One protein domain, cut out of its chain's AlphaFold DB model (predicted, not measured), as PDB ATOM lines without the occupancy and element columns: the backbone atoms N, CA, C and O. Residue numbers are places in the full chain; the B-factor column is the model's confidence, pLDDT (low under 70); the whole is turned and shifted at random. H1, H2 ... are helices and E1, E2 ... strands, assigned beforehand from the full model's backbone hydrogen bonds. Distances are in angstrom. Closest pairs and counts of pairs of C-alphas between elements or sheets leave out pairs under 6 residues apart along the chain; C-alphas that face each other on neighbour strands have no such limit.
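AT A GLANCE: This is residues 199 to 287 and 298 to 394 of the 400 residues of the protein "p120" of Bigelowiella natans (UniProt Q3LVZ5). A twisted sheet of five parallel strands forms the core, with H1 and H2 over one face and the long helix H4 over the other. H3 packs beside H2, while H5, H6 and a long winding stretch without named elements, residues 354 to 379, lie past the E5 end of the sheet. The printed part has 186 residues, with seven named helices and five named strands in the order H1 E1 H2 E2 H3 E3 E4 H4 E5 H5 H6 H7; the sheet's order is E3 E2 E1 E4 E5. The class is mixed, helices and strands, and the whole is compact, with a radius of gyration of the C-alphas of 16.7 A and spans of 51 by 39 by 38 A.

IN THESE COORDINATES: H1, residues 199 to 204, begins at C-alpha 199 (219.859, 192.439, 279.422). E1 is residues 213 to 217, H2 220 to 231, 19.2 A long, and E2 236 to 241, 16.4 A. H3 is residues 249 to 256, E3 265 to 268, and E4 279 to 284, 16.8 A. H4, residues 298 to 322, is 36.1 A long and begins at (232.548, 206.491, 300.833). E5 is residues 330 to 335, 16.4 A, H5 344 to 353, 14.2 A, and H6 380 to 384. H7, residues 390 to 393, ends at (216.524, 184.545, 290.068).

HOW THE PARTS SIT: Across the sheet, N 267 and O 239 are 3.2 A apart between E3 and E2, N 238 and O 214 2.9 A between E2 and E1, N 281 and O 215 2.8 A between E1 and E4, and N 332 and O 280 2.8 A between E4 and E5, each within hydrogen-bond range. E1, H2, E2 and E2, H3, E3 are strand-helix-strand units, two parallel neighbour strands with a helix between, with right-handed crossovers. There are three layers, helices on both faces of the sheet: H1 and H2 on the same face, at heights of 9.8 A and 9.4 A, and H4 on the opposite face, at 9.7 A. H2 and H3 touch at a shallow tilt of 8 degrees; their closest C-alphas, of Phe 221 and Asn 251, are 5.7 A apart. H4 and H5 are close but not clearly touching, the closest C-alphas, of Lys 310 and Ile 346, being 6.1 A apart. H7 touches no helix. Every O i to N i+4 pair is within hydrogen-bond range in H3, H4 and H5, against 1 of 2 in H1, 5 of 8 in H2 and 0 of 1 in H6, where 2 of 2 O i to N i+3 pairs are; H7 is too short for an O i to N i+4 pair.

THE WHOLE: The C-alphas farthest apart, of Asn 259 and Asn 375, are 51.9 A apart. Residues 288 to 297 are not printed, and C-alphas 287 and 298 are 10.1 A apart across the cut. The link from H5 to H6 is long, 26 residues. The mean pLDDT of the printed part is 70.4, with 90 residues under 70, among them residues 230 to 276.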
ATOM      1  N   LEU A 199     220.271 191.666 280.600       67.00
ATOM      2  CA  LEU A 199     219.859 192.439 279.422       67.00
ATOM      3  C   LEU A 199     218.522 191.960 278.843       67.00
ATOM      4  O   LEU A 199     217.856 192.713 278.140       67.00
ATOM      5  N   ILE A 200     218.081 190.750 279.200       66.81
ATOM      6  CA  ILE A 200     216.759 190.244 278.816       66.81
ATOM      7  C   ILE A 200     215.642 191.143 279.367       66.81
ATOM      8  O   ILE A 200     214.633 191.356 278.702       66.81
ATOM      9  N   PHE A 201     215.826 191.731 280.553       68.94
ATOM     10  CA  PHE A 201     214.800 192.580 281.166       68.94
ATOM     11  C   PHE A 201     214.569 193.886 280.411       68.94
ATOM     12  O   PHE A 201     213.443 194.369 280.398       68.94
ATOM     13  N   SER A 202     215.596 194.423 279.747       67.81
ATOM     14  CA  SER A 202     215.453 195.590 278.863       67.81
ATOM     15  C   SER A 202     214.488 195.314 277.717       67.81
ATOM     16  O   SER A 202     213.679 196.167 277.387       67.81
ATOM     17  N   TYR A 203     214.551 194.115 277.143       66.94
ATOM     18  CA  TYR A 203     213.661 193.714 276.060       66.94
ATOM     19  C   TYR A 203     212.257 193.384 276.549       66.94
ATOM     20  O   TYR A 203     211.286 193.867 275.982       66.94
ATOM     21  N   LEU A 204     212.136 192.633 277.646       65.88
ATOM     22  CA  LEU A 204     210.829 192.320 278.231       65.88
ATOM     23  C   LEU A 204     210.056 193.577 278.651       65.88
ATOM     24  O   LEU A 204     208.833 193.568 278.624       65.88
ATOM     25  N   ALA A 205     210.756 194.659 279.007       66.31
ATOM     26  CA  ALA A 205     210.138 195.950 279.317       66.31
ATOM     27  C   ALA A 205     209.513 196.663 278.126       66.31
ATOM     28  O   ALA A 205     208.731 197.588 278.312       66.31
ATOM     29  N   ILE A 206     209.885 196.244 276.927       68.81
ATOM     30  CA  ILE A 206     209.617 196.934 275.673       68.81
ATOM     31  C   ILE A 206     208.742 196.080 274.757       68.81
ATOM     32  O   ILE A 206     208.085 196.610 273.876       68.81
ATOM     33  N   TYR A 207     208.657 194.773 275.002       59.56
ATOM     34  CA  TYR A 207     208.013 193.777 274.142       59.56
ATOM     35  C   TYR A 207     206.498 193.961 273.898       59.56
ATOM     36  O   TYR A 207     205.878 193.111 273.270       59.56
ATOM     37  N   LYS A 208     205.873 195.035 274.388       54.31
ATOM     38  CA  LYS A 208     204.431 195.241 274.242       54.31
ATOM     39  C   LYS A 208     204.003 195.925 272.943       54.31
ATOM     40  O   LYS A 208     202.887 195.660 272.521       54.31
ATOM     41  N   ASP A 209     204.867 196.698 272.284       51.41
ATOM     42  CA  ASP A 209     204.442 197.523 271.146       51.41
ATOM     43  C   ASP A 209     205.243 197.236 269.864       51.41
ATOM     44  O   ASP A 209     206.420 196.865 269.902       51.41
ATOM     45  N   SER A 210     204.611 197.447 268.703       53.22
ATOM     46  CA  SER A 210     205.256 197.537 267.387       53.22
ATOM     47  C   SER A 210     206.119 198.797 267.338       53.22
ATOM     48  O   SER A 210     205.743 199.843 266.807       53.22
ATOM     49  N   ILE A 211     207.252 198.735 268.018       60.53
ATOM     50  CA  ILE A 211     208.099 199.894 268.228       60.53
ATOM     51  C   ILE A 211     208.827 200.203 266.936       60.53
ATOM     52  O   ILE A 211     209.352 199.315 266.275       60.53
ATOM     53  N   THR A 212     208.859 201.479 266.588       57.62
ATOM     54  CA  THR A 212     209.590 201.986 265.429       57.62
ATOM     55  C   THR A 212     210.897 202.642 265.863       57.62
ATOM     56  O   THR A 212     211.930 202.370 265.254       57.62
ATOM     57  N   ASN A 213     210.879 203.405 266.970       71.69
ATOM     58  CA  ASN A 213     212.015 204.212 267.421       71.69
ATOM     59  C   ASN A 213     212.337 204.028 268.920       71.69
ATOM     60  O   ASN A 213     211.509 204.345 269.782       71.69
ATOM     61  N   ILE A 214     213.562 203.587 269.241       77.19
ATOM     62  CA  ILE A 214     214.062 203.428 270.625       77.19
ATOM     63  C   ILE A 214     215.257 204.340 270.869       77.19
ATOM     64  O   ILE A 214     216.181 204.387 270.060       77.19
ATOM     65  N   THR A 215     215.272 204.998 272.027       79.06
ATOM     66  CA  THR A 215     216.444 205.709 272.546       79.06
ATOM     67  C   THR A 215     217.106 204.929 273.665       79.06
ATOM     68  O   THR A 215     216.489 204.685 274.703       79.06
ATOM     69  N   LEU A 216     218.385 204.603 273.509       78.38
ATOM     70  CA  LEU A 216     219.204 204.034 274.575       78.38
ATOM     71  C   LEU A 216     220.083 205.115 275.181       78.38
ATOM     72  O   LEU A 216     220.923 205.670 274.491       78.38
ATOM     73  N   ILE A 217     219.909 205.379 276.470       77.38
ATOM     74  CA  ILE A 217     220.681 206.357 277.227       77.38
ATOM     75  C   ILE A 217     221.628 205.590 278.154       77.38
ATOM     76  O   ILE A 217     221.182 204.797 278.994       77.38
ATOM     77  N   ASN A 218     222.931 205.862 278.043       73.25
ATOM     78  CA  ASN A 218     223.986 205.283 278.890       73.25
ATOM     79  C   ASN A 218     224.166 203.758 278.772       73.25
ATOM     80  O   ASN A 218     224.478 203.075 279.755       73.25
ATOM     81  N   ASP A 219     224.030 203.210 277.564       70.94
ATOM     82  CA  ASP A 219     224.346 201.802 277.309       70.94
ATOM     83  C   ASP A 219     225.866 201.566 277.250       70.94
ATOM     84  O   ASP A 219     226.504 201.605 276.197       70.94
ATOM     85  N   GLU A 220     226.471 201.324 278.417       62.66
ATOM     86  CA  GLU A 220     227.888 200.960 278.515       62.66
ATOM     87  C   GLU A 220     228.186 199.705 277.664       62.66
ATOM     88  O   GLU A 220     227.670 198.615 277.939       62.66
ATOM     89  N   PHE A 221     229.096 199.839 276.692       64.62
ATOM     90  CA  PHE A 221     229.527 198.785 275.759       64.62
ATOM     91  C   PHE A 221     228.465 198.307 274.759       64.62
ATOM     92  O   PHE A 221     228.575 197.186 274.258       64.62
ATOM     93  N   CYS A 222     227.419 199.103 274.517       67.94
ATOM     94  CA  CYS A 222     226.348 198.806 273.560       67.94
ATOM     95  C   CYS A 222     225.631 197.460 273.792       67.94
ATOM     96  O   CYS A 222     224.914 196.990 272.919       67.94
ATOM     97  N   GLN A 223     225.797 196.782 274.935       71.44
ATOM     98  CA  GLN A 223     225.313 195.398 275.080       71.44
ATOM     99  C   GLN A 223     223.788 195.303 274.986       71.44
ATOM    100  O   GLN A 223     223.256 194.270 274.580       71.44
ATOM    101  N   THR A 224     223.090 196.364 275.378       73.75
ATOM    102  CA  THR A 224     221.631 196.453 275.309       73.75
ATOM    103  C   THR A 224     221.179 196.727 273.889       73.75
ATOM    104  O   THR A 224     220.254 196.064 273.432       73.75
ATOM    105  N   LEU A 225     221.866 197.624 273.176       74.19
ATOM    106  CA  LEU A 225     221.693 197.826 271.741       74.19
ATOM    107  C   LEU A 225     221.823 196.496 271.009       74.19
ATOM    108  O   LEU A 225     220.897 196.092 270.312       74.19
ATOM    109  N   LEU A 226     222.938 195.792 271.223       72.00
ATOM    110  CA  LEU A 226     223.189 194.509 270.575       72.00
ATOM    111  C   LEU A 226     222.092 193.516 270.891       72.00
ATOM    112  O   LEU A 226     221.665 192.798 270.008       72.00
ATOM    113  N   PHE A 227     221.620 193.469 272.133       73.69
ATOM    114  CA  PHE A 227     220.510 192.600 272.477       73.69
ATOM    115  C   PHE A 227     219.247 192.985 271.690       73.69
ATOM    116  O   PHE A 227     218.663 192.142 271.022       73.69
ATOM    117  N   LEU A 228     218.827 194.249 271.725       73.88
ATOM    118  CA  LEU A 228     217.571 194.701 271.118       73.88
ATOM    119  C   LEU A 228     217.564 194.554 269.597       73.88
ATOM    120  O   LEU A 228     216.595 194.045 269.043       73.88
ATOM    121  N   VAL A 229     218.669 194.905 268.944       72.38
ATOM    122  CA  VAL A 229     218.875 194.767 267.498       72.38
ATOM    123  C   VAL A 229     218.728 193.312 267.037       72.38
ATOM    124  O   VAL A 229     218.362 193.076 265.892       72.38
ATOM    125  N   GLN A 230     218.951 192.322 267.905       69.62
ATOM    126  CA  GLN A 230     218.777 190.901 267.574       69.62
ATOM    127  C   GLN A 230     217.325 190.426 267.634       69.62
ATOM    128  O   GLN A 230     216.985 189.420 267.013       69.62
ATOM    129  N   PHE A 231     216.464 191.125 268.372       67.38
ATOM    130  CA  PHE A 231     215.091 190.683 268.619       67.38
ATOM    131  C   PHE A 231     214.024 191.614 268.044       67.38
ATOM    132  O   PHE A 231     212.893 191.176 267.850       67.38
ATOM    133  N   LEU A 232     214.359 192.872 267.764       66.81
ATOM    134  CA  LEU A 232     213.440 193.852 267.197       66.81
ATOM    135  C   LEU A 232     213.692 194.005 265.703       66.81
ATOM    136  O   LEU A 232     214.822 194.201 265.279       66.81
ATOM    137  N   SER A 233     212.648 193.956 264.883       58.34
ATOM    138  CA  SER A 233     212.694 194.324 263.458       58.34
ATOM    139  C   SER A 233     212.781 195.841 263.223       58.34
ATOM    140  O   SER A 233     212.741 196.272 262.078       58.34
ATOM    141  N   THR A 234     212.895 196.641 264.290       54.72
ATOM    142  CA  THR A 234     212.886 198.111 264.261       54.72
ATOM    143  C   THR A 234     213.936 198.681 263.320       54.72
ATOM    144  O   THR A 234     215.114 198.328 263.421       54.72
ATOM    145  N   SER A 235     213.516 199.632 262.490       51.22
ATOM    146  CA  SER A 235     214.366 200.336 261.540       51.22
ATOM    147  C   SER A 235     215.195 201.456 262.160       51.22
ATOM    148  O   SER A 235     216.218 201.739 261.559       51.22
ATOM    149  N   ASN A 236     214.848 202.020 263.336       57.78
ATOM    150  CA  ASN A 236     215.484 203.218 263.925       57.78
ATOM    151  C   ASN A 236     215.860 203.070 265.419       57.78
ATOM    152  O   ASN A 236     215.026 203.273 266.305       57.78
ATOM    153  N   ILE A 237     217.122 202.759 265.742       63.88
ATOM    154  CA  ILE A 237     217.601 202.729 267.141       63.88
ATOM    155  C   ILE A 237     218.660 203.809 267.361       63.88
ATOM    156  O   ILE A 237     219.785 203.712 266.884       63.88
ATOM    157  N   ILE A 238     218.318 204.811 268.169       61.81
ATOM    158  CA  ILE A 238     219.225 205.900 268.532       61.81
ATOM    159  C   ILE A 238     219.915 205.543 269.846       61.81
ATOM    160  O   ILE A 238     219.257 205.235 270.844       61.81
ATOM    161  N   VAL A 239     221.243 205.629 269.876       62.41
ATOM    162  CA  VAL A 239     222.014 205.446 271.108       62.41
ATOM    163  C   VAL A 239     222.626 206.778 271.500       62.41
ATOM    164  O   VAL A 239     223.474 207.323 270.797       62.41
ATOM    165  N   SER A 240     222.189 207.302 272.641       57.03
ATOM    166  CA  SER A 240     222.772 208.479 273.258       57.03
ATOM    167  C   SER A 240     223.707 208.082 274.399       57.03
ATOM    168  O   SER A 240     223.387 207.297 275.301       57.03
ATOM    169  N   PHE A 241     224.901 208.657 274.365       59.69
ATOM    170  CA  PHE A 241     225.895 208.504 275.417       59.69
ATOM    171  C   PHE A 241     225.925 209.793 276.233       59.69
ATOM    172  O   PHE A 241     225.970 210.878 275.659       59.69
ATOM    173  N   SER A 242     225.901 209.691 277.567       47.22
ATOM    174  CA  SER A 242     226.199 210.844 278.423       47.22
ATOM    175  C   SER A 242     227.615 210.742 278.991       47.22
ATOM    176  O   SER A 242     227.985 209.730 279.600       47.22
ATOM    177  N   GLY A 243     228.397 211.812 278.818       48.44
ATOM    178  CA  GLY A 243     229.605 212.087 279.591       48.44
ATOM    179  C   GLY A 243     230.953 211.713 278.960       48.44
ATOM    180  O   GLY A 243     231.049 211.152 277.872       48.44
ATOM    181  N   LYS A 244     232.020 212.001 279.729       42.56
ATOM    182  CA  LYS A 244     233.467 211.973 279.392       42.56
ATOM    183  C   LYS A 244     234.072 210.604 279.009       42.56
ATOM    184  O   LYS A 244     235.277 210.402 279.145       42.56
ATOM    185  N   ASN A 245     233.285 209.644 278.531       44.72
ATOM    186  CA  ASN A 245     233.791 208.378 277.996       44.72
ATOM    187  C   ASN A 245     233.970 208.470 276.474       44.72
ATOM    188  O   ASN A 245     233.435 207.658 275.726       44.72
ATOM    189  N   GLN A 246     234.786 209.432 276.033       44.03
ATOM    190  CA  GLN A 246     235.308 209.532 274.661       44.03
ATOM    191  C   GLN A 246     236.217 208.338 274.283       44.03
ATOM    192  O   GLN A 246     236.592 208.168 273.130       44.03
ATOM    193  N   LYS A 247     236.567 207.462 275.237       46.41
ATOM    194  CA  LYS A 247     237.462 206.312 275.035       46.41
ATOM    195  C   LYS A 247     236.720 205.022 274.678       46.41
ATOM    196  O   LYS A 247     236.834 204.047 275.412       46.41
ATOM    197  N   ASN A 248     235.961 204.992 273.585       46.59
ATOM    198  CA  ASN A 248     235.227 203.784 273.186       46.59
ATOM    199  C   ASN A 248     235.311 203.479 271.675       46.59
ATOM    200  O   ASN A 248     234.295 203.228 271.035       46.59
ATOM    201  N   PHE A 249     236.527 203.390 271.124       44.66
ATOM    202  CA  PHE A 249     236.772 202.709 269.834       44.66
ATOM    203  C   PHE A 249     236.233 201.261 269.836       44.66
ATOM    204  O   PHE A 249     235.697 200.783 268.841       44.66
ATOM    205  N   THR A 250     236.260 200.599 270.998       49.78
ATOM    206  CA  THR A 250     235.730 199.234 271.188       49.78
ATOM    207  C   THR A 250     234.226 199.107 270.941       49.78
ATOM    208  O   THR A 250     233.748 198.018 270.634       49.78
ATOM    209  N   ASN A 251     233.458 200.196 271.056       53.38
ATOM    210  CA  ASN A 251     232.018 200.156 270.802       53.38
ATOM    211  C   ASN A 251     231.711 200.173 269.300       53.38
ATOM    212  O   ASN A 251     230.737 199.545 268.891       53.38
ATOM    213  N   PHE A 252     232.537 200.853 268.499       56.41
ATOM    214  CA  PHE A 252     232.400 200.879 267.043       56.41
ATOM    215  C   PHE A 252     232.707 199.514 266.439       56.41
ATOM    216  O   PHE A 252     231.885 199.009 265.689       56.41
ATOM    217  N   GLU A 253     233.809 198.883 266.852       59.47
ATOM    218  CA  GLU A 253     234.223 197.559 266.367       59.47
ATOM    219  C   GLU A 253     233.139 196.492 266.601       59.47
ATOM    220  O   GLU A 253     232.829 195.683 265.731       59.47
ATOM    221  N   ILE A 254     232.491 196.510 267.771       60.81
ATOM    222  CA  ILE A 254     231.428 195.546 268.070       60.81
ATOM    223  C   ILE A 254     230.179 195.812 267.220       60.81
ATOM    224  O   ILE A 254     229.508 194.863 266.826       60.81
ATOM    225  N   VAL A 255     229.840 197.073 266.948       60.72
ATOM    226  CA  VAL A 255     228.655 197.423 266.150       60.72
ATOM    227  C   VAL A 255     228.898 197.181 264.658       60.72
ATOM    228  O   VAL A 255     228.041 196.587 264.001       60.72
ATOM    229  N   SER A 256     230.072 197.552 264.138       62.41
ATOM    230  CA  SER A 256     230.477 197.302 262.749       62.41
ATOM    231  C   SER A 256     230.506 195.806 262.444       62.41
ATOM    232  O   SER A 256     229.993 195.375 261.416       62.41
ATOM    233  N   ASN A 257     230.986 194.987 263.386       60.28
ATOM    234  CA  ASN A 257     231.059 193.535 263.223       60.28
ATOM    235  C   ASN A 257     229.693 192.835 263.161       60.28
ATOM    236  O   ASN A 257     229.654 191.622 262.952       60.28
ATOM    237  N   LEU A 258     228.568 193.529 263.343       59.94
ATOM    238  CA  LEU A 258     227.247 192.899 263.395       59.94
ATOM    239  C   LEU A 258     226.375 193.153 262.168       59.94
ATOM    240  O   LEU A 258     225.284 192.586 262.117       59.94
ATOM    241  N   ASN A 259     226.850 193.930 261.185       59.72
ATOM    242  CA  ASN A 259     226.099 194.317 259.981       59.72
ATOM    243  C   ASN A 259     224.711 194.916 260.293       59.72
ATOM    244  O   ASN A 259     223.777 194.809 259.501       59.72
ATOM    245  N   ALA A 260     224.553 195.560 261.452       55.50
ATOM    246  CA  ALA A 260     223.328 196.259 261.828       55.50
ATOM    247  C   ALA A 260     223.335 197.674 261.220       55.50
ATOM    248  O   ALA A 260     223.568 198.655 261.920       55.50
ATOM    249  N   VAL A 261     223.178 197.768 259.896       47.59
ATOM    250  CA  VAL A 261     223.537 198.977 259.129       47.59
ATOM    251  C   VAL A 261     222.430 200.041 259.046       47.59
ATOM    252  O   VAL A 261     222.728 201.175 258.701       47.59
ATOM    253  N   SER A 262     221.169 199.791 259.405       45.28
ATOM    254  CA  SER A 262     220.122 200.725 258.951       45.28
ATOM    255  C   SER A 262     219.913 202.028 259.751       45.28
ATOM    256  O   SER A 262     219.251 202.905 259.211       45.28
ATOM    257  N   SER A 263     220.411 202.226 260.987       49.09
ATOM    258  CA  SER A 263     220.046 203.456 261.747       49.09
ATOM    259  C   SER A 263     220.788 203.738 263.060       49.09
ATOM    260  O   SER A 263     220.199 204.222 264.029       49.09
ATOM    261  N   LEU A 264     222.083 203.452 263.151       53.50
ATOM    262  CA  LEU A 264     222.819 203.812 264.361       53.50
ATOM    263  C   LEU A 264     223.171 205.309 264.355       53.50
ATOM    264  O   LEU A 264     224.202 205.705 263.821       53.50
ATOM    265  N   MET A 265     222.351 206.140 264.996       49.50
ATOM    266  CA  MET A 265     222.714 207.536 265.251       49.50
ATOM    267  C   MET A 265     223.375 207.644 266.632       49.50
ATOM    268  O   MET A 265     222.730 207.427 267.662       49.50
ATOM    269  N   LEU A 266     224.677 207.939 266.642       54.66
ATOM    270  CA  LEU A 266     225.462 208.189 267.851       54.66
ATOM    271  C   LEU A 266     225.323 209.663 268.232       54.66
ATOM    272  O   LEU A 266     226.005 210.521 267.677       54.66
ATOM    273  N   ALA A 267     224.436 209.967 269.177       49.62
ATOM    274  CA  ALA A 267     224.332 211.316 269.723       49.62
ATOM    275  C   ALA A 267     225.251 211.442 270.946       49.62
ATOM    276  O   ALA A 267     225.013 210.812 271.985       49.62
ATOM    277  N   TYR A 268     226.306 212.245 270.808       50.16
ATOM    278  CA  TYR A 268     227.149 212.677 271.920       50.16
ATOM    279  C   TYR A 268     226.508 213.872 272.612       50.16
ATOM    280  O   TYR A 268     226.020 214.771 271.937       50.16
ATOM    281  N   ASP A 269     226.506 213.837 273.948       50.34
ATOM    282  CA  ASP A 269     226.122 214.945 274.823       50.34
ATOM    283  C   ASP A 269     224.915 215.725 274.315       50.34
ATOM    284  O   ASP A 269     225.063 216.832 273.825       50.34
ATOM    285  N   ASN A 270     223.716 215.151 274.428       50.31
ATOM    286  CA  ASN A 270     222.495 215.924 274.647       50.31
ATOM    287  C   ASN A 270     221.285 214.995 274.745       50.31
ATOM    288  O   ASN A 270     220.701 214.566 273.750       50.31
ATOM    289  N   ILE A 271     220.811 214.807 275.976       51.91
ATOM    290  CA  ILE A 271     219.427 214.410 276.274       51.91
ATOM    291  C   ILE A 271     218.425 215.269 275.449       51.91
ATOM    292  O   ILE A 271     217.353 214.803 275.069       51.91
ATOM    293  N   ASN A 272     218.822 216.495 275.080       51.75
ATOM    294  CA  ASN A 272     218.075 217.428 274.238       51.75
ATOM    295  C   ASN A 272     217.947 217.046 272.751       51.75
ATOM    296  O   ASN A 272     217.085 217.624 272.091       51.75
ATOM    297  N   MET A 273     218.747 216.123 272.202       50.38
ATOM    298  CA  MET A 273     218.645 215.757 270.779       50.38
ATOM    299  C   MET A 273     217.621 214.654 270.508       50.38
ATOM    300  O   MET A 273     217.145 214.527 269.384       50.38
ATOM    301  N   VAL A 274     217.205 213.885 271.519       54.94
ATOM    302  CA  VAL A 274     216.361 212.702 271.283       54.94
ATOM    303  C   VAL A 274     214.888 212.975 271.572       54.94
ATOM    304  O   VAL A 274     214.253 212.380 272.444       54.94
ATOM    305  N   LYS A 275     214.347 213.947 270.838       56.28
ATOM    306  CA  LYS A 275     213.044 214.562 271.113       56.28
ATOM    307  C   LYS A 275     211.825 213.775 270.600       56.28
ATOM    308  O   LYS A 275     210.733 213.935 271.148       56.28
ATOM    309  N   ASN A 276     212.007 212.872 269.634       62.53
ATOM    310  CA  ASN A 276     210.887 212.350 268.836       62.53
ATOM    311  C   ASN A 276     210.591 210.850 269.012       62.53
ATOM    312  O   ASN A 276     209.756 210.310 268.289       62.53
ATOM    313  N   ASN A 277     211.223 210.176 269.975       70.88
ATOM    314  CA  ASN A 277     211.028 208.738 270.163       70.88
ATOM    315  C   ASN A 277     209.882 208.441 271.139       70.88
ATOM    316  O   ASN A 277     209.550 209.245 272.013       70.88
ATOM    317  N   SER A 278     209.252 207.277 270.973       74.31
ATOM    318  CA  SER A 278     208.185 206.799 271.861       74.31
ATOM    319  C   SER A 278     208.744 206.065 273.085       74.31
ATOM    320  O   SER A 278     208.156 206.141 274.164       74.31
ATOM    321  N   HIS A 279     209.902 205.411 272.938       80.12
ATOM    322  CA  HIS A 279     210.495 204.539 273.951       80.12
ATOM    323  C   HIS A 279     211.920 204.959 274.315       80.12
ATOM    324  O   HIS A 279     212.776 205.136 273.449       80.12
ATOM    325  N   TYR A 280     212.187 205.042 275.616       81.56
ATOM    326  CA  TYR A 280     213.480 205.420 276.178       81.56
ATOM    327  C   TYR A 280     213.947 204.361 277.178       81.56
ATOM    328  O   TYR A 280     213.201 203.988 278.081       81.56
ATOM    329  N   ILE A 281     215.196 203.906 277.069       82.31
ATOM    330  CA  ILE A 281     215.848 203.057 278.074       82.31
ATOM    331  C   ILE A 281     216.973 203.837 278.713       82.31
ATOM    332  O   ILE A 281     217.928 204.215 278.044       82.31
ATOM    333  N   PHE A 282     216.904 203.998 280.025       82.56
ATOM    334  CA  PHE A 282     217.982 204.563 280.810       82.56
ATOM    335  C   PHE A 282     218.664 203.480 281.638       82.56
ATOM    336  O   PHE A 282     218.039 202.837 282.488       82.56
ATOM    337  N   GLN A 283     219.964 203.294 281.413       79.19
ATOM    338  CA  GLN A 283     220.791 202.427 282.243       79.19
ATOM    339  C   GLN A 283     221.759 203.248 283.079       79.19
ATOM    340  O   GLN A 283     222.440 204.134 282.579       79.19
ATOM    341  N   TYR A 284     221.894 202.908 284.355       75.38
ATOM    342  CA  TYR A 284     222.925 203.519 285.186       75.38
ATOM    343  C   TYR A 284     223.687 202.493 286.013       75.38
ATOM    344  O   TYR A 284     223.219 201.399 286.353       75.38
ATOM    345  N   LYS A 285     224.926 202.862 286.336       64.56
ATOM    346  CA  LYS A 285     225.863 202.013 287.061       64.56
ATOM    347  C   LYS A 285     225.556 202.017 288.556       64.56
ATOM    348  O   LYS A 285     225.283 203.061 289.156       64.56
ATOM    349  N   SER A 286     225.620 200.846 289.175       62.31
ATOM    350  CA  SER A 286     225.575 200.720 290.630       62.31
ATOM    351  C   SER A 286     226.932 201.005 291.257       62.31
ATOM    352  O   SER A 286     227.976 200.942 290.601       62.31
ATOM    353  N   TYR A 287     226.919 201.323 292.548       54.00
ATOM    354  CA  TYR A 287     228.139 201.460 293.328       54.00
ATOM    355  C   TYR A 287     228.928 200.136 293.330       54.00
ATOM    356  O   TYR A 287     228.438 199.125 293.833       54.00
ATOM    357  N   VAL A 298     233.588 207.297 301.500       52.16
ATOM    358  CA  VAL A 298     232.548 206.491 300.833       52.16
ATOM    359  C   VAL A 298     231.180 207.133 300.932       52.16
ATOM    360  O   VAL A 298     230.499 207.247 299.917       52.16
ATOM    361  N   TYR A 299     230.785 207.581 302.123       51.72
ATOM    362  CA  TYR A 299     229.448 208.127 302.344       51.72
ATOM    363  C   TYR A 299     229.214 209.407 301.539       51.72
ATOM    364  O   TYR A 299     228.222 209.482 300.818       51.72
ATOM    365  N   LYS A 300     230.166 210.351 301.551       59.53
ATOM    366  CA  LYS A 300     230.100 211.572 300.729       59.53
ATOM    367  C   LYS A 300     230.073 211.251 299.228       59.53
ATOM    368  O   LYS A 300     229.263 211.811 298.494       59.53
ATOM    369  N   LYS A 301     230.890 210.294 298.761       60.41
ATOM    370  CA  LYS A 301     230.878 209.835 297.355       60.41
ATOM    371  C   LYS A 301     229.560 209.154 296.964       60.41
ATOM    372  O   LYS A 301     229.116 209.312 295.829       60.41
ATOM    373  N   ILE A 302     228.945 208.387 297.865       62.16
ATOM    374  CA  ILE A 302     227.637 207.753 297.642       62.16
ATOM    375  C   ILE A 302     226.547 208.821 297.567       62.16
ATOM    376  O   ILE A 302     225.759 208.798 296.630       62.16
ATOM    377  N   GLN A 303     226.526 209.770 298.507       67.00
ATOM    378  CA  GLN A 303     225.546 210.860 298.532       67.00
ATOM    379  C   GLN A 303     225.632 211.731 297.278       67.00
ATOM    380  O   GLN A 303     224.613 211.935 296.626       67.00
ATOM    381  N   LYS A 304     226.842 212.148 296.880       71.38
ATOM    382  CA  LYS A 304     227.052 212.917 295.647       71.38
ATOM    383  C   LYS A 304     226.576 212.154 294.405       71.38
ATOM    384  O   LYS A 304     225.836 212.679 293.592       71.38
ATOM    385  N   ARG A 305     226.900 210.864 294.283       70.19
ATOM    386  CA  ARG A 305     226.420 210.064 293.141       70.19
ATOM    387  C   ARG A 305     224.917 209.806 293.164       70.19
ATOM    388  O   ARG A 305     224.320 209.641 292.106       70.19
ATOM    389  N   LEU A 306     224.304 209.729 294.344       74.69
ATOM    390  CA  LEU A 306     222.850 209.652 294.476       74.69
ATOM    391  C   LEU A 306     222.191 210.939 293.973       74.69
ATOM    392  O   LEU A 306     221.215 210.844 293.231       74.69
ATOM    393  N   SER A 307     222.725 212.114 294.330       80.25
ATOM    394  CA  SER A 307     222.240 213.385 293.779       80.25
ATOM    395  C   SER A 307     222.455 213.461 292.270       80.25
ATOM    396  O   SER A 307     221.512 213.784 291.557       80.25
ATOM    397  N   ASP A 308     223.621 213.046 291.768       80.38
ATOM    398  CA  ASP A 308     223.907 213.037 290.327       80.38
ATOM    399  C   ASP A 308     222.911 212.140 289.568       80.38
ATOM    400  O   ASP A 308     222.376 212.526 288.530       80.38
ATOM    401  N   LYS A 309     222.595 210.953 290.110       78.81
ATOM    402  CA  LYS A 309     221.596 210.038 289.532       78.81
ATOM    403  C   LYS A 309     220.196 210.635 289.514       78.81
ATOM    404  O   LYS A 309     219.489 210.469 288.523       78.81
ATOM    405  N   LYS A 310     219.787 211.290 290.606       85.12
ATOM    406  CA  LYS A 310     218.494 211.980 290.672       85.12
ATOM    407  C   LYS A 310     218.431 213.054 289.588       85.12
ATOM    408  O   LYS A 310     217.532 212.993 288.759       85.12
ATOM    409  N   ASN A 311     219.421 213.943 289.536       84.38
ATOM    410  CA  ASN A 311     219.472 215.040 288.571       84.38
ATOM    411  C   ASN A 311     219.441 214.532 287.121       84.38
ATOM    412  O   ASN A 311     218.631 215.008 286.333       84.38
ATOM    413  N   ALA A 312     220.221 213.496 286.796       82.62
ATOM    414  CA  ALA A 312     220.230 212.907 285.458       82.62
ATOM    415  C   ALA A 312     218.853 212.353 285.044       82.62
ATOM    416  O   ALA A 312     218.395 212.588 283.929       82.62
ATOM    417  N   ILE A 313     218.162 211.635 285.938       85.31
ATOM    418  CA  ILE A 313     216.821 211.106 285.643       85.31
ATOM    419  C   ILE A 313     215.809 212.249 285.494       85.31
ATOM    420  O   ILE A 313     214.966 212.206 284.599       85.31
ATOM    421  N   GLU A 314     215.901 213.285 286.329       87.81
ATOM    422  CA  GLU A 314     215.039 214.462 286.214       87.81
ATOM    423  C   GLU A 314     215.229 215.205 284.886       87.81
ATOM    424  O   GLU A 314     214.243 215.595 284.261       87.81
ATOM    425  N   GLU A 315     216.469 215.396 284.435       83.69
ATOM    426  CA  GLU A 315     216.777 216.021 283.143       83.69
ATOM    427  C   GLU A 315     216.212 215.213 281.974       83.69
ATOM    428  O   GLU A 315     215.577 215.778 281.079       83.69
ATOM    429  N   ILE A 316     216.353 213.884 282.022       82.50
ATOM    430  CA  ILE A 316     215.760 212.977 281.032       82.50
ATOM    431  C   ILE A 316     214.242 213.145 281.008       82.50
ATOM    432  O   ILE A 316     213.675 213.392 279.946       82.50
ATOM    433  N   ILE A 317     213.571 213.099 282.159       86.50
ATOM    434  CA  ILE A 317     212.111 213.258 282.227       86.50
ATOM    435  C   ILE A 317     211.677 214.624 281.677       86.50
ATOM    436  O   ILE A 317     210.747 214.690 280.870       86.50
ATOM    437  N   LYS A 318     212.363 215.709 282.059       85.62
ATOM    438  CA  LYS A 318     212.084 217.062 281.548       85.62
ATOM    439  C   LYS A 318     212.212 217.121 280.026       85.62
ATOM    440  O   LYS A 318     211.348 217.692 279.366       85.62
ATOM    441  N   SER A 319     213.252 216.512 279.459       79.81
ATOM    442  CA  SER A 319     213.456 216.487 278.006       79.81
ATOM    443  C   SER A 319     212.367 215.710 277.264       79.81
ATOM    444  O   SER A 319     211.863 216.177 276.244       79.81
ATOM    445  N   ILE A 320     211.941 214.570 277.820       80.06
ATOM    446  CA  ILE A 320     210.893 213.720 277.254       80.06
ATOM    447  C   ILE A 320     209.555 214.470 277.274       80.06
ATOM    448  O   ILE A 320     208.832 214.450 276.274       80.06
ATOM    449  N   LYS A 321     209.241 215.176 278.370       78.62
ATOM    450  CA  LYS A 321     207.995 215.947 278.523       78.62
ATOM    451  C   LYS A 321     207.913 217.199 277.645       78.62
ATOM    452  O   LYS A 321     206.817 217.545 277.222       78.62
ATOM    453  N   LYS A 322     209.034 217.865 277.334       73.56
ATOM    454  CA  LYS A 322     209.041 219.098 276.517       73.56
ATOM    455  C   LYS A 322     208.438 218.923 275.111       73.56
ATOM    456  O   LYS A 322     207.965 219.902 274.544       73.56
ATOM    457  N   ASN A 323     208.416 217.713 274.545       65.12
ATOM    458  CA  ASN A 323     207.860 217.493 273.202       65.12
ATOM    459  C   ASN A 323     206.388 217.080 273.255       65.12
ATOM    460  O   ASN A 323     206.087 215.926 273.576       65.12
ATOM    461  N   LYS A 324     205.509 218.006 272.859       57.00
ATOM    462  CA  LYS A 324     204.043 217.858 272.829       57.00
ATOM    463  C   LYS A 324     203.497 216.997 271.674       57.00
ATOM    464  O   LYS A 324     202.321 216.674 271.680       57.00
ATOM    465  N   LYS A 325     204.325 216.627 270.687       57.88
ATOM    466  CA  LYS A 325     203.863 216.027 269.416       57.88
ATOM    467  C   LYS A 325     203.431 214.547 269.476       57.88
ATOM    468  O   LYS A 325     202.822 214.088 268.522       57.88
ATOM    469  N   ASN A 326     203.700 213.800 270.556       53.00
ATOM    470  CA  ASN A 326     203.482 212.342 270.588       53.00
ATOM    471  C   ASN A 326     202.541 211.873 271.710       53.00
ATOM    472  O   ASN A 326     202.595 212.386 272.828       53.00
ATOM    473  N   LYS A 327     201.786 210.805 271.394       66.25
ATOM    474  CA  LYS A 327     201.095 209.885 272.320       66.25
ATOM    475  C   LYS A 327     202.051 209.353 273.409       66.25
ATOM    476  O   LYS A 327     203.270 209.479 273.291       66.25
ATOM    477  N   SER A 328     201.475 208.777 274.469       71.56
ATOM    478  CA  SER A 328     202.132 208.204 275.661       71.56
ATOM    479  C   SER A 328     203.576 207.727 275.437       71.56
ATOM    480  O   SER A 328     203.818 206.802 274.664       71.56
ATOM    481  N   LYS A 329     204.537 208.339 276.142       79.62
ATOM    482  CA  LYS A 329     205.962 207.975 276.079       79.62
ATOM    483  C   LYS A 329     206.334 207.049 277.224       79.62
ATOM    484  O   LYS A 329     205.910 207.265 278.359       79.62
ATOM    485  N   ILE A 330     207.180 206.066 276.938       83.81
ATOM    486  CA  ILE A 330     207.600 205.058 277.910       83.81
ATOM    487  C   ILE A 330     209.077 205.258 278.245       83.81
ATOM    488  O   ILE A 330     209.937 205.257 277.365       83.81
ATOM    489  N   LEU A 331     209.372 205.404 279.539       86.06
ATOM    490  CA  LEU A 331     210.731 205.434 280.074       86.06
ATOM    491  C   LEU A 331     210.977 204.182 280.920       86.06
ATOM    492  O   LEU A 331     210.375 203.997 281.977       86.06
ATOM    493  N   VAL A 332     211.909 203.345 280.475       86.62
ATOM    494  CA  VAL A 332     212.371 202.157 281.191       86.62
ATOM    495  C   VAL A 332     213.676 202.483 281.906       86.62
ATOM    496  O   VAL A 332     214.678 202.810 281.275       86.62
ATOM    497  N   ILE A 333     213.688 202.350 283.230       87.19
ATOM    498  CA  ILE A 333     214.877 202.589 284.053       87.19
ATOM    499  C   ILE A 333     215.432 201.253 284.551       87.19
ATOM    500  O   ILE A 333     214.742 200.500 285.238       87.19
ATOM    501  N   ILE A 334     216.701 200.972 284.244       83.50
ATOM    502  CA  ILE A 334     217.378 199.730 284.633       83.50
ATOM    503  C   ILE A 334     218.557 200.037 285.552       83.50
ATOM    504  O   ILE A 334     219.521 200.710 285.180       83.50
ATOM    505  N   SER A 335     218.503 199.455 286.749       81.25
ATOM    506  CA  SER A 335     219.537 199.564 287.774       81.25
ATOM    507  C   SER A 335     220.280 198.252 287.965       81.25
ATOM    508  O   SER A 335     219.676 197.182 288.050       81.25
ATOM    509  N   LYS A 336     221.603 198.328 288.127       74.56
ATOM    510  CA  LYS A 336     222.437 197.197 288.575       74.56
ATOM    511  C   LYS A 336     222.645 197.205 290.097       74.56
ATOM    512  O   LYS A 336     223.606 196.607 290.586       74.56
ATOM    513  N   SER A 337     221.804 197.927 290.842       71.38
ATOM    514  CA  SER A 337     221.916 198.120 292.289       71.38
ATOM    515  C   SER A 337     220.839 197.380 293.064       71.38
ATOM    516  O   SER A 337     219.690 197.282 292.636       71.38
ATOM    517  N   ILE A 338     221.206 196.914 294.256       69.06
ATOM    518  CA  ILE A 338     220.262 196.375 295.240       69.06
ATOM    519  C   ILE A 338     219.818 197.429 296.262       69.06
ATOM    520  O   ILE A 338     218.925 197.154 297.062       69.06
ATOM    521  N   PHE A 339     220.428 198.615 296.268       71.44
ATOM    522  CA  PHE A 339     220.128 199.644 297.257       71.44
ATOM    523  C   PHE A 339     218.829 200.371 296.921       71.44
ATOM    524  O   PHE A 339     218.610 200.805 295.796       71.44
ATOM    525  N   ILE A 340     217.972 200.524 297.928       78.62
ATOM    526  CA  ILE A 340     216.652 201.163 297.802       78.62
ATOM    527  C   ILE A 340     216.794 202.661 297.525       78.62
ATOM    528  O   ILE A 340     216.017 203.225 296.760       78.62
ATOM    529  N   GLN A 341     217.844 203.280 298.071       76.69
ATOM    530  CA  GLN A 341     218.174 204.685 297.841       76.69
ATOM    531  C   GLN A 341     218.503 204.982 296.379       76.69
ATOM    532  O   GLN A 341     218.258 206.085 295.909       76.69
ATOM    533  N   GLU A 342     219.061 204.001 295.666       76.06
ATOM    534  CA  GLU A 342     219.368 204.127 294.242       76.06
ATOM    535  C   GLU A 342     218.170 203.767 293.357       76.06
ATOM    536  O   GLU A 342     218.196 204.090 292.181       76.06
ATOM    537  N   ASN A 343     217.130 203.128 293.905       85.12
ATOM    538  CA  ASN A 343     216.024 202.557 293.143       85.12
ATOM    539  C   ASN A 343     214.690 203.224 293.536       85.12
ATOM    540  O   ASN A 343     214.353 204.281 293.008       85.12
ATOM    541  N   GLU A 344     213.929 202.639 294.469       87.38
ATOM    542  CA  GLU A 344     212.591 203.109 294.858       87.38
ATOM    543  C   GLU A 344     212.568 204.554 295.350       87.38
ATOM    544  O   GLU A 344     211.618 205.278 295.066       87.38
ATOM    545  N   GLU A 345     213.611 205.000 296.054       86.12
ATOM    546  CA  GLU A 345     213.675 206.378 296.545       86.12
ATOM    547  C   GLU A 345     213.806 207.395 295.408       86.12
ATOM    548  O   GLU A 345     213.205 208.465 295.474       86.12
ATOM    549  N   ILE A 346     214.538 207.055 294.344       89.00
ATOM    550  CA  ILE A 346     214.664 207.923 293.169       89.00
ATOM    551  C   ILE A 346     213.354 207.948 292.385       89.00
ATOM    552  O   ILE A 346     212.887 209.021 292.009       89.00
ATOM    553  N   ILE A 347     212.722 206.789 292.177       91.94
ATOM    554  CA  ILE A 347     211.457 206.724 291.435       91.94
ATOM    555  C   ILE A 347     210.335 207.421 292.207       91.94
ATOM    556  O   ILE A 347     209.601 208.218 291.630       91.94
ATOM    557  N   SER A 348     210.245 207.206 293.521       92.62
ATOM    558  CA  SER A 348     209.283 207.912 294.371       92.62
ATOM    559  C   SER A 348     209.488 209.423 294.351       92.62
ATOM    560  O   SER A 348     208.507 210.155 294.425       92.62
ATOM    561  N   HIS A 349     210.734 209.893 294.278       92.31
ATOM    562  CA  HIS A 349     211.041 211.316 294.141       92.31
ATOM    563  C   HIS A 349     210.544 211.868 292.798       92.31
ATOM    564  O   HIS A 349     209.880 212.900 292.764       92.31
ATOM    565  N   CYS A 350     210.773 211.140 291.702       91.75
ATOM    566  CA  CYS A 350     210.315 211.546 290.372       91.75
ATOM    567  C   CYS A 350     208.783 211.588 290.262       91.75
ATOM    568  O   CYS A 350     208.257 212.534 289.691       91.75
ATOM    569  N   LEU A 351     208.075 210.613 290.846       92.44
ATOM    570  CA  LEU A 351     206.601 210.571 290.864       92.44
ATOM    571  C   LEU A 351     205.977 211.749 291.621       92.44
ATOM    572  O   LEU A 351     204.881 212.173 291.290       92.44
ATOM    573  N   LYS A 352     206.657 212.266 292.651       92.00
ATOM    574  CA  LYS A 352     206.192 213.448 293.394       92.00
ATOM    575  C   LYS A 352     206.429 214.743 292.623       92.00
ATOM    576  O   LYS A 352     205.659 215.682 292.756       92.00
ATOM    577  N   LYS A 353     207.525 214.806 291.863       92.81
ATOM    578  CA  LYS A 353     207.965 216.018 291.160       92.81
ATOM    579  C   LYS A 353     207.319 216.187 289.786       92.81
ATOM    580  O   LYS A 353     207.194 217.306 289.299       92.81
ATOM    581  N   PHE A 354     206.956 215.087 289.141       89.44
ATOM    582  CA  PHE A 354     206.415 215.080 287.792       89.44
ATOM    583  C   PHE A 354     205.161 214.220 287.733       89.44
ATOM    584  O   PHE A 354     205.137 213.132 288.296       89.44
ATOM    585  N   ASP A 355     204.182 214.655 286.941       88.44
ATOM    586  CA  ASP A 355     203.018 213.834 286.600       88.44
ATOM    587  C   ASP A 355     203.435 212.598 285.777       88.44
ATOM    588  O   ASP A 355     203.738 212.698 284.584       88.44
ATOM    589  N   LEU A 356     203.605 211.466 286.452       90.19
ATOM    590  CA  LEU A 356     204.122 210.215 285.908       90.19
ATOM    591  C   LEU A 356     203.310 209.056 286.477       90.19
ATOM    592  O   LEU A 356     203.011 209.014 287.670       90.19
ATOM    593  N   GLN A 357     203.045 208.059 285.640       90.56
ATOM    594  CA  GLN A 357     202.387 206.825 286.050       90.56
ATOM    595  C   GLN A 357     203.310 205.632 285.824       90.56
ATOM    596  O   GLN A 357     204.026 205.551 284.826       90.56
ATOM    597  N   ILE A 358     203.297 204.686 286.765       90.25
ATOM    598  CA  ILE A 358     204.032 203.431 286.609       90.25
ATOM    599  C   ILE A 358     203.138 202.453 285.861       90.25
ATOM    600  O   ILE A 358     202.131 201.992 286.401       90.25
ATOM    601  N   ALA A 359     203.538 202.117 284.638       85.50
ATOM    602  CA  ALA A 359     202.863 201.106 283.843       85.50
ATOM    603  C   ALA A 359     202.917 199.735 284.537       85.50
ATOM    604  O   ALA A 359     203.943 199.333 285.102       85.50
ATOM    605  N   LYS A 360     201.804 198.995 284.474       81.69
ATOM    606  CA  LYS A 360     201.765 197.605 284.928       81.69
ATOM    607  C   LYS A 360     202.615 196.751 283.994       81.69
ATOM    608  O   LYS A 360     202.450 196.753 282.776       81.69
ATOM    609  N   PHE A 361     203.541 196.030 284.604       69.44
ATOM    610  CA  PHE A 361     204.428 195.117 283.912       69.44
ATOM    611  C   PHE A 361     203.792 193.723 283.946       69.44
ATOM    612  O   PHE A 361     203.798 193.082 284.999       69.44
ATOM    613  N   ASP A 362     203.255 193.250 282.818       61.44
ATOM    614  CA  ASP A 362     202.473 191.994 282.712       61.44
ATOM    615  C   ASP A 362     203.333 190.722 282.808       61.44
ATOM    616  O   ASP A 362     202.962 189.640 282.366       61.44
ATOM    617  N   PHE A 363     204.515 190.839 283.408       64.69
ATOM    618  CA  PHE A 363     205.438 189.740 283.611       64.69
ATOM    619  C   PHE A 363     205.480 189.358 285.093       64.69
ATOM    620  O   PHE A 363     205.872 190.150 285.959       64.69
ATOM    621  N   ASN A 364     205.108 188.111 285.398       63.41
ATOM    622  CA  ASN A 364     205.010 187.593 286.771       63.41
ATOM    623  C   ASN A 364     206.360 187.213 287.399       63.41
ATOM    624  O   ASN A 364     206.417 186.771 288.545       63.41
ATOM    625  N   PHE A 365     207.466 187.413 286.688       68.50
ATOM    626  CA  PHE A 365     208.794 187.101 287.197       68.50
ATOM    627  C   PHE A 365     209.482 188.322 287.821       68.50
ATOM    628  O   PHE A 365     209.398 189.444 287.324       68.50
ATOM    629  N   GLY A 366     210.232 188.073 288.896       71.56
ATOM    630  CA  GLY A 366     210.852 189.117 289.715       71.56
ATOM    631  C   GLY A 366     210.013 189.442 290.947       71.56
ATOM    632  O   GLY A 366     208.807 189.206 290.982       71.56
ATOM    633  N   ARG A 367     210.661 189.963 291.989       80.69
ATOM    634  CA  ARG A 367     209.951 190.433 293.185       80.69
ATOM    635  C   ARG A 367     209.373 191.828 292.945       80.69
ATOM    636  O   ARG A 367     210.020 192.609 292.249       80.69
ATOM    637  N   PRO A 368     208.206 192.160 293.514       85.94
ATOM    638  CA  PRO A 368     207.690 193.522 293.459       85.94
ATOM    639  C   PRO A 368     208.657 194.505 294.138       85.94
ATOM    640  O   PRO A 368     209.446 194.121 295.012       85.94
ATOM    641  N   GLY A 369     208.604 195.771 293.722       85.38
ATOM    642  CA  GLY A 369     209.285 196.875 294.398       85.38
ATOM    643  C   GLY A 369     208.774 197.076 295.826       85.38
ATOM    644  O   GLY A 369     207.667 196.658 296.175       85.38
ATOM    645  N   PHE A 370     209.584 197.712 296.673       85.38
ATOM    646  CA  PHE A 370     209.171 197.992 298.049       85.38
ATOM    647  C   PHE A 370     208.196 199.171 298.111       85.38
ATOM    648  O   PHE A 370     208.529 200.279 297.697       85.38
ATOM    649  N   THR A 371     207.027 198.952 298.712       89.31
ATOM    650  CA  THR A 371     206.091 200.021 299.106       89.31
ATOM    651  C   THR A 371     206.356 200.518 300.529       89.31
ATOM    652  O   THR A 371     206.026 201.647 300.871       89.31
ATOM    653  N   ARG A 372     207.006 199.705 301.368       82.62
ATOM    654  CA  ARG A 372     207.482 200.083 302.705       82.62
ATOM    655  C   ARG A 372     208.875 199.517 302.934       82.62
ATOM    656  O   ARG A 372     209.144 198.363 302.598       82.62
ATOM    657  N   TYR A 373     209.760 200.322 303.510       79.19
ATOM    658  CA  TYR A 373     211.083 199.865 303.920       79.19
ATOM    659  C   TYR A 373     211.596 200.666 305.112       79.19
ATOM    660  O   TYR A 373     211.798 201.879 305.015       79.19
ATOM    661  N   LYS A 374     211.870 199.971 306.223       80.44
ATOM    662  CA  LYS A 374     212.174 200.607 307.514       80.44
ATOM    663  C   LYS A 374     211.077 201.633 307.843       80.44
ATOM    664  O   LYS A 374     209.902 201.313 307.720       80.44
ATOM    665  N   ASN A 375     211.461 202.866 308.157       82.75
ATOM    666  CA  ASN A 375     210.551 203.949 308.524       82.75
ATOM    667  C   ASN A 375     210.099 204.775 307.307       82.75
ATOM    668  O   ASN A 375     209.633 205.897 307.461       82.75
ATOM    669  N   ARG A 376     210.302 204.272 306.081       79.94
ATOM    670  CA  ARG A 376     209.932 204.973 304.847       79.94
ATOM    671  C   ARG A 376     208.766 204.276 304.167       79.94
ATOM    672  O   ARG A 376     208.780 203.056 303.981       79.94
ATOM    673  N   ILE A 377     207.795 205.084 303.766       88.56
ATOM    674  CA  ILE A 377     206.617 204.669 303.014       88.56
ATOM    675  C   ILE A 377     206.754 205.231 301.602       88.56
ATOM    676  O   ILE A 377     207.081 206.404 301.413       88.56
ATOM    677  N   TYR A 378     206.529 204.374 300.618       91.56
ATOM    678  CA  TYR A 378     206.587 204.697 299.205       91.56
ATOM    679  C   TYR A 378     205.220 204.484 298.539       91.56
ATOM    680  O   TYR A 378     204.398 203.727 299.060       91.56
ATOM    681  N   PRO A 379     204.967 205.108 297.373       93.19
ATOM    682  CA  PRO A 379     203.718 204.934 296.643       93.19
ATOM    683  C   PRO A 379     203.420 203.466 296.327       93.19
ATOM    684  O   PRO A 379     204.296 202.718 295.886       93.19
ATOM    685  N   ASN A 380     202.154 203.069 296.473       93.31
ATOM    686  CA  ASN A 380     201.708 201.702 296.186       93.31
ATOM    687  C   ASN A 380     201.957 201.282 294.731       93.31
ATOM    688  O   ASN A 380     202.112 200.093 294.460       93.31
ATOM    689  N   SER A 381     202.037 202.237 293.799       92.00
ATOM    690  CA  SER A 381     202.377 201.993 292.395       92.00
ATOM    691  C   SER A 381     203.759 201.354 292.214       92.00
ATOM    692  O   SER A 381     203.943 200.595 291.263       92.00
ATOM    693  N   LEU A 382     204.704 201.541 293.150       91.31
ATOM    694  CA  LEU A 382     206.026 200.897 293.092       91.31
ATOM    695  C   LEU A 382     205.965 199.364 293.128       91.31
ATOM    696  O   LEU A 382     206.932 198.711 292.736       91.31
ATOM    697  N   LYS A 383     204.834 198.766 293.530       90.19
ATOM    698  CA  LYS A 383     204.625 197.312 293.439       90.19
ATOM    699  C   LYS A 383     204.746 196.783 292.004       90.19
ATOM    700  O   LYS A 383     205.058 195.609 291.816       90.19
ATOM    701  N   TYR A 384     204.508 197.638 291.005       89.88
ATOM    702  CA  TYR A 384     204.631 197.289 289.589       89.88
ATOM    703  C   TYR A 384     206.084 197.278 289.099       89.88
ATOM    704  O   TYR A 384     206.380 196.643 288.088       89.88
ATOM    705  N   CYS A 385     207.014 197.898 289.834       88.69
ATOM    706  CA  CYS A 385     208.441 197.752 289.573       88.69
ATOM    707  C   CYS A 385     208.910 196.327 289.909       88.69
ATOM    708  O   CYS A 385     208.373 195.672 290.805       88.69
ATOM    709  N   LYS A 386     209.955 195.851 289.221       86.06
ATOM    710  CA  LYS A 386     210.493 194.496 289.407       86.06
ATOM    711  C   LYS A 386     211.928 194.520 289.919       86.06
ATOM    712  O   LYS A 386     212.792 195.212 289.386       86.06
ATOM    713  N   ARG A 387     212.186 193.716 290.950       81.38
ATOM    714  CA  ARG A 387     213.500 193.487 291.552       81.38
ATOM    715  C   ARG A 387     214.003 192.094 291.219       81.38
ATOM    716  O   ARG A 387     213.300 191.093 291.368       81.38
ATOM    717  N   PHE A 388     215.277 192.044 290.858       75.69
ATOM    718  CA  PHE A 388     215.948 190.838 290.407       75.69
ATOM    719  C   PHE A 388     217.178 190.555 291.263       75.69
ATOM    720  O   PHE A 388     218.206 191.218 291.169       75.69
ATOM    721  N   TYR A 389     217.070 189.541 292.112       66.00
ATOM    722  CA  TYR A 389     218.155 189.079 292.969       66.00
ATOM    723  C   TYR A 389     218.904 187.906 292.342       66.00
ATOM    724  O   TYR A 389     218.296 186.906 291.969       66.00
ATOM    725  N   SER A 390     220.233 187.981 292.299       60.97
ATOM    726  CA  SER A 390     221.105 186.918 291.775       60.97
ATOM    727  C   SER A 390     220.870 185.561 292.446       60.97
ATOM    728  O   SER A 390     220.831 184.540 291.775       60.97
ATOM    729  N   HIS A 391     220.668 185.531 293.761       60.12
ATOM    730  CA  HIS A 391     220.486 184.287 294.510       60.12
ATOM    731  C   HIS A 391     219.094 183.659 294.317       60.12
ATOM    732  O   HIS A 391     218.975 182.437 294.363       60.12
ATOM    733  N   ILE A 392     218.063 184.470 294.054       56.06
ATOM    734  CA  ILE A 392     216.679 184.000 293.846       56.06
ATOM    735  C   ILE A 392     216.435 183.679 292.372       56.06
ATOM    736  O   ILE A 392     215.890 182.634 292.041       56.06
ATOM    737  N   HIS A 393     216.872 184.565 291.484       55.09
ATOM    738  CA  HIS A 393     216.524 184.545 290.068       55.09
ATOM    739  C   HIS A 393     217.695 184.127 289.160       55.09
ATOM    740  O   HIS A 393     217.511 183.987 287.960       55.09
ATOM    741  N   ARG A 394     218.905 183.931 289.712       56.84
ATOM    742  CA  ARG A 394     220.137 183.496 289.005       56.84
ATOM    743  C   ARG A 394     220.471 184.306 287.747       56.84
ATOM    744  O   ARG A 394     221.078 183.809 286.809       56.84
TER     745      ARG A 394